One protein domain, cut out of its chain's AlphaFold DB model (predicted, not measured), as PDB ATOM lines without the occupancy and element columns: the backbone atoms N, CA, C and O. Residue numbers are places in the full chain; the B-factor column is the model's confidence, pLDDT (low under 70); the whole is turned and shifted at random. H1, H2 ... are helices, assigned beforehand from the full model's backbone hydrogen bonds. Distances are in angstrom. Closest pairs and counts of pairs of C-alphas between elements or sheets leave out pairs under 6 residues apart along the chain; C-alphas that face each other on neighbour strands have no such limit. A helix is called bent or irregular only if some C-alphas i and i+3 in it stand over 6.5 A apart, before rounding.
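This is residues 315 to 364 of the 365 residues of the protein "AI-2E family transporter" of Hyphomicrobiales bacterium (UniProt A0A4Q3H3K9). The long helix H3 makes one side of a flat triangle; H1 packs on its residues 349 to 358, and H2 folds back from H1 toward the beginning of H3. Residues 359 to 364 stick out. The printed part, 50 residues with named helices H1, H2, H3 in that order and no named strand, is all helix and compact: radius of gyration of the C-alphas 11.0 A, spans 36 by 21 by 11 A.

H3, residues 343 to 362, touches H1, residues 315 to 324, with residues 349 to 358 alone; the closest C-alphas, of Val 350 and Pro 315, are 4.6 A apart, at a steep tilt of 61 degrees, the same way. H2, residues 327 to 340, forms helical hairpins with both. It touches H1 at a shallow tilt of 20 degrees, opposite ways, closest at the C-alphas of Arg 321 and Val 330, 6.2 A. H2 and H3 only just touch, with 3 pairs of C-alphas within 8 A, closest Phe 337 and Phe 346 at 6.8 A, at a steep tilt of 41 degrees, opposite ways. Every O i to N i+4 pair is within hydrogen-bond range in H1, 9 of 10 in H2, 13 of 16 in H3.

H3 spans 26.9 A, only just irregular: C-alphas 349 and 352 are 6.6 A apart. It ends at C-alpha 362 (103.529, 102.428, 117.208). H2 spans 20.8 A; H1, 14.4 A, begins at C-alpha 315 (103.840, 95.857, 132.541).

The farthest C-alphas, of Ala 339 and Ala 364, are 35.7 A apart. The printed part has no cut, and both links are tight. Residues 357 to 364 have pLDDT under 70.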
ATOM      1  N   PRO A 315     103.970  94.862 133.606       74.12
ATOM      2  CA  PRO A 315     103.840  95.857 132.541       74.12
ATOM      3  C   PRO A 315     103.088  95.343 131.304       74.12
ATOM      4  O   PRO A 315     102.282  96.065 130.722       74.12
ATOM      5  N   GLU A 316     103.310  94.090 130.902       75.19
ATOM      6  CA  GLU A 316     102.646  93.489 129.738       75.19
ATOM      7  C   GLU A 316     101.158  93.222 129.997       75.19
ATOM      8  O   GLU A 316     100.333  93.414 129.103       75.19
ATOM      9  N   GLN A 317     100.791  92.832 131.223       75.06
ATOM     10  CA  GLN A 317      99.388  92.690 131.627       75.06
ATOM     11  C   GLN A 317      98.654  94.026 131.572       75.06
ATOM     12  O   GLN A 317      97.553  94.105 131.024       75.06
ATOM     13  N   LEU A 318      99.275  95.079 132.114       78.00
ATOM     14  CA  LEU A 318      98.730  96.430 132.072       78.00
ATOM     15  C   LEU A 318      98.568  96.904 130.622       78.00
ATOM     16  O   LEU A 318      97.502  97.386 130.253       78.00
ATOM     17  N   TYR A 319      99.580  96.688 129.778       79.12
ATOM     18  CA  TYR A 319      99.519  97.023 128.356       79.12
ATOM     19  C   TYR A 319      98.390  96.282 127.622       79.12
ATOM     20  O   TYR A 319      97.621  96.894 126.883       79.12
ATOM     21  N   GLN A 320      98.233  94.975 127.853       81.25
ATOM     22  CA  GLN A 320      97.180  94.185 127.213       81.25
ATOM     23  C   GLN A 320      95.772  94.621 127.650       81.25
ATOM     24  O   GLN A 320      94.854  94.631 126.829       81.25
ATOM     25  N   ARG A 321      95.585  94.977 128.927       80.56
ATOM     26  CA  ARG A 321      94.302  95.481 129.448       80.56
ATOM     27  C   ARG A 321      93.978  96.872 128.900       80.56
ATOM     28  O   ARG A 321      92.850  97.094 128.470       80.56
ATOM     29  N   LEU A 322      94.984  97.746 128.792       80.94
ATOM     30  CA  LEU A 322      94.865  99.047 128.124       80.94
ATOM     31  C   LEU A 322      94.487  98.899 126.641       80.94
ATOM     32  O   LEU A 322      93.595  99.593 126.167       80.94
ATOM     33  N   LEU A 323      95.095  97.950 125.915       81.62
ATOM     34  CA  LEU A 323      94.737  97.651 124.519       81.62
ATOM     35  C   LEU A 323      93.298  97.143 124.358       81.62
ATOM     36  O   LEU A 323      92.674  97.379 123.326       81.62
ATOM     37  N   LYS A 324      92.778  96.424 125.356       81.62
ATOM     38  CA  LYS A 324      91.397  95.924 125.361       81.62
ATOM     39  C   LYS A 324      90.372  96.985 125.777       81.62
ATOM     40  O   LYS A 324      89.181  96.717 125.642       81.62
ATOM     41  N   GLY A 325      90.811  98.155 126.249       79.00
ATOM     42  CA  GLY A 325      89.930  99.207 126.767       79.00
ATOM     43  C   GLY A 325      89.188  98.801 128.044       79.00
ATOM     44  O   GLY A 325      88.075  99.261 128.277       79.00
ATOM     45  N   ASP A 326      89.761  97.888 128.832       82.06
ATOM     46  CA  ASP A 326      89.150  97.390 130.066       82.06
ATOM     47  C   ASP A 326      89.592  98.246 131.262       82.06
ATOM     48  O   ASP A 326      90.503  97.889 132.015       82.06
ATOM     49  N   ASP A 327      88.968  99.419 131.400       79.50
ATOM     50  CA  ASP A 327      89.323 100.419 132.417       79.50
ATOM     51  C   ASP A 327      89.181  99.878 133.851       79.50
ATOM     52  O   ASP A 327      89.951 100.251 134.740       79.50
ATOM     53  N   VAL A 328      88.235  98.959 134.075       79.12
ATOM     54  CA  VAL A 328      87.996  98.328 135.381       79.12
ATOM     55  C   VAL A 328      89.156  97.404 135.742       79.12
ATOM     56  O   VAL A 328      89.728  97.532 136.821       79.12
ATOM     57  N   ALA A 329      89.579  96.538 134.818       76.75
ATOM     58  CA  ALA A 329      90.709  95.646 135.057       76.75
ATOM     59  C   ALA A 329      92.047  96.402 135.193       76.75
ATOM     60  O   ALA A 329      92.990  95.898 135.810       76.75
ATOM     61  N   VAL A 330      92.170  97.597 134.608       79.00
ATOM     62  CA  VAL A 330      93.336  98.481 134.794       79.00
ATOM     63  C   VAL A 330      93.360  99.074 136.205       79.00
ATOM     64  O   VAL A 330      94.419  99.087 136.834       79.00
ATOM     65  N   LEU A 331      92.205  99.519 136.710       79.69
ATOM     66  CA  LEU A 331      92.051 100.013 138.082       79.69
ATOM     67  C   LEU A 331      92.327  98.915 139.114       79.69
ATOM     68  O   LEU A 331      93.093  99.152 140.042       79.69
ATOM     69  N   GLU A 332      91.808  97.702 138.906       79.75
ATOM     70  CA  GLU A 332      92.103  96.552 139.775       79.75
ATOM     71  C   GLU A 332      93.608  96.250 139.832       79.75
ATOM     72  O   GLU A 332      94.160  96.083 140.916       79.75
ATOM     73  N   ASN A 333      94.309  96.262 138.688       77.62
ATOM     74  CA  ASN A 333      95.766  96.059 138.653       77.62
ATOM     75  C   ASN A 333      96.533  97.152 139.415       77.62
ATOM     76  O   ASN A 333      97.574  96.879 140.015       77.62
ATOM     77  N   PHE A 334      96.054  98.398 139.359       79.00
ATOM     78  CA  PHE A 334      96.640  99.503 140.113       79.00
ATOM     79  C   PHE A 334      96.422  99.324 141.617       79.00
ATOM     80  O   PHE A 334      97.368  99.458 142.391       79.00
ATOM     81  N   GLU A 335      95.204  98.992 142.040       80.94
ATOM     82  CA  GLU A 335      94.873  98.756 143.447       80.94
ATOM     83  C   GLU A 335      95.639  97.556 144.021       80.94
ATOM     84  O   GLU A 335      96.225  97.667 145.096       80.94
ATOM     85  N   GLU A 336      95.726  96.444 143.285       79.94
ATOM     86  CA  GLU A 336      96.437  95.232 143.711       79.94
ATOM     87  C   GLU A 336      97.950  95.474 143.845       79.94
ATOM     88  O   GLU A 336      98.549  95.138 144.866       79.94
ATOM     89  N   PHE A 337      98.576  96.147 142.873       78.75
ATOM     90  CA  PHE A 337     100.004  96.467 142.951       78.75
ATOM     91  C   PHE A 337     100.312  97.480 144.064       78.75
ATOM     92  O   PHE A 337     101.348  97.397 144.725       78.75
ATOM     93  N   THR A 338      99.414  98.444 144.290       80.19
ATOM     94  CA  THR A 338      99.600  99.477 145.319       80.19
ATOM     95  C   THR A 338      99.234  99.017 146.731       80.19
ATOM     96  O   THR A 338      99.593  99.681 147.705       80.19
ATOM     97  N   ALA A 339      98.585  97.857 146.861       80.62
ATOM     98  CA  ALA A 339      98.403  97.177 148.137       80.62
ATOM     99  C   ALA A 339      99.728  96.614 148.686       80.62
ATOM    100  O   ALA A 339      99.917  96.572 149.902       80.62
ATOM    101  N   GLU A 340     100.654  96.217 147.805       77.31
ATOM    102  CA  GLU A 340     101.961  95.659 148.184       77.31
ATOM    103  C   GLU A 340     103.120  96.662 148.056       77.31
ATOM    104  O   GLU A 340     104.109  96.561 148.786       77.31
ATOM    105  N   GLN A 341     103.018  97.642 147.151       82.50
ATOM    106  CA  GLN A 341     104.066  98.631 146.879       82.50
ATOM    107  C   GLN A 341     103.537 100.072 146.829       82.50
ATOM    108  O   GLN A 341     102.344 100.336 146.763       82.50
ATOM    109  N   THR A 342     104.437 101.055 146.835       83.75
ATOM    110  CA  THR A 342     104.055 102.472 146.746       83.75
ATOM    111  C   THR A 342     103.512 102.820 145.355       83.75
ATOM    112  O   THR A 342     104.042 102.368 144.342       83.75
ATOM    113  N   GLN A 343     102.537 103.733 145.277       80.69
ATOM    114  CA  GLN A 343     102.006 104.269 144.009       80.69
ATOM    115  C   GLN A 343     103.096 104.762 143.044       80.69
ATOM    116  O   GLN A 343     102.998 104.560 141.837       80.69
ATOM    117  N   SER A 344     104.171 105.365 143.561       76.50
ATOM    118  CA  SER A 344     105.306 105.807 142.744       76.50
ATOM    119  C   SER A 344     106.034 104.653 142.046       76.50
ATOM    120  O   SER A 344     106.502 104.834 140.926       76.50
ATOM    121  N   ALA A 345     106.111 103.480 142.685       78.19
ATOM    122  CA  ALA A 345     106.737 102.288 142.118       78.19
ATOM    123  C   ALA A 345     105.888 101.709 140.980       78.19
ATOM    124  O   ALA A 345     106.427 101.353 139.940       78.19
ATOM    125  N   PHE A 346     104.555 101.734 141.100       81.56
ATOM    126  CA  PHE A 346     103.672 101.335 139.999       81.56
ATOM    127  C   PHE A 346     103.918 102.172 138.737       81.56
ATOM    128  O   PHE A 346     104.069 101.635 137.640       81.56
ATOM    129  N   PHE A 347     103.983 103.500 138.874       80.81
ATOM    130  CA  PHE A 347     104.203 104.359 137.713       80.81
ATOM    131  C   PHE A 347     105.602 104.179 137.112       80.81
ATOM    132  O   PHE A 347     105.717 104.118 135.889       80.81
ATOM    133  N   ALA A 348     106.636 104.064 137.951       80.50
ATOM    134  CA  ALA A 348     108.023 103.900 137.518       80.50
ATOM    135  C   ALA A 348     108.291 102.543 136.849       80.50
ATOM    136  O   ALA A 348     108.858 102.500 135.758       80.50
ATOM    137  N   ASP A 349     107.839 101.457 137.475       77.75
ATOM    138  CA  ASP A 349     108.257 100.100 137.122       77.75
ATOM    139  C   ASP A 349     107.238  99.377 136.231       77.75
ATOM    140  O   ASP A 349     107.587  98.420 135.540       77.75
ATOM    141  N   VAL A 350     105.979  99.834 136.208       79.69
ATOM    142  CA  VAL A 350     104.885  99.163 135.489       79.69
ATOM    143  C   VAL A 350     104.279 100.055 134.410       79.69
ATOM    144  O   VAL A 350     104.330  99.707 133.229       79.69
ATOM    145  N   ALA A 351     103.737 101.221 134.773       79.56
ATOM    146  CA  ALA A 351     102.993 102.065 133.835       79.56
ATOM    147  C   ALA A 351     103.880 102.666 132.736       79.56
ATOM    148  O   ALA A 351     103.523 102.618 131.558       79.56
ATOM    149  N   ILE A 352     105.057 103.191 133.096       81.31
ATOM    150  CA  ILE A 352     105.999 103.759 132.121       81.31
ATOM    151  C   ILE A 352     106.502 102.683 131.155       81.31
ATOM    152  O   ILE A 352     106.588 102.939 129.956       81.31
ATOM    153  N   MET A 353     106.782 101.470 131.637       77.88
ATOM    154  CA  MET A 353     107.230 100.365 130.785       77.88
ATOM    155  C   MET A 353     106.111  99.871 129.850       77.88
ATOM    156  O   MET A 353     106.359  99.655 128.664       77.88
ATOM    157  N   ALA A 354     104.874  99.775 130.348       78.56
ATOM    158  CA  ALA A 354     103.698  99.391 129.564       78.56
ATOM    159  C   ALA A 354     103.388 100.393 128.434       78.56
ATOM    160  O   ALA A 354     103.144 100.006 127.292       78.56
ATOM    161  N   ILE A 355     103.439 101.695 128.732       79.19
ATOM    162  CA  ILE A 355     103.202 102.766 127.750       79.19
ATOM    163  C   ILE A 355     104.411 102.926 126.814       79.19
ATOM    164  O   ILE A 355     104.251 103.163 125.617       79.19
ATOM    165  N   GLY A 356     105.629 102.745 127.327       75.44
ATOM    166  CA  GLY A 356     106.857 102.750 126.535       75.44
ATOM    167  C   GLY A 356     106.860 101.658 125.464       75.44
ATOM    168  O   GLY A 356     107.223 101.931 124.320       75.44
ATOM    169  N   ALA A 357     106.363 100.460 125.788       67.56
ATOM    170  CA  ALA A 357     106.162  99.394 124.811       67.56
ATOM    171  C   ALA A 357     105.209  99.831 123.680       67.56
ATOM    172  O   ALA A 357     105.531  99.638 122.508       67.56
ATOM    173  N   HIS A 358     104.099 100.513 123.997       66.81
ATOM    174  CA  HIS A 358     103.187 101.069 122.987       66.81
ATOM    175  C   HIS A 358     103.900 102.017 122.011       66.81
ATOM    176  O   HIS A 358     103.653 101.967 120.808       66.81
ATOM    177  N   LEU A 359     104.760 102.907 122.512       60.91
ATOM    178  CA  LEU A 359     105.455 103.898 121.684       60.91
ATOM    179  C   LEU A 359     106.491 103.255 120.755       60.91
ATOM    180  O   LEU A 359     106.639 103.689 119.615       60.91
ATOM    181  N   VAL A 360     107.163 102.195 121.209       62.50
ATOM    182  CA  VAL A 360     108.112 101.432 120.384       62.50
ATOM    183  C   VAL A 360     107.394 100.678 119.260       62.50
ATOM    184  O   VAL A 360     107.862 100.696 118.125       62.50
ATOM    185  N   PHE A 361     106.239 100.064 119.538       55.38
ATOM    186  CA  PHE A 361     105.463  99.350 118.518       55.38
ATOM    187  C   PHE A 361     104.704 100.287 117.564       55.38
ATOM    188  O   PHE A 361     104.606  99.988 116.377       55.38
ATOM    189  N   ALA A 362     104.213 101.435 118.041       57.31
ATOM    190  CA  ALA A 362     103.529 102.428 117.208       57.31
ATOM    191  C   ALA A 362     104.486 103.264 116.340       57.31
ATOM    192  O   ALA A 362     104.058 103.805 115.330       57.31
ATOM    193  N   GLY A 363     105.766 103.373 116.712       48.66
ATOM    194  CA  GLY A 363     106.798 104.031 115.899       48.66
ATOM    195  C   GLY A 363     107.421 103.146 114.809       48.66
ATOM    196  O   GLY A 363     108.239 103.638 114.036       48.66
ATOM    197  N   ALA A 364     107.075 101.854 114.764       48.97
ATOM    198  CA  ALA A 364     107.572 100.878 113.789       48.97
ATOM    199  C   ALA A 364     106.554 100.526 112.680       48.97
ATOM    200  O   ALA A 364     106.880  99.736 111.791       48.97
TER     201      ALA A 364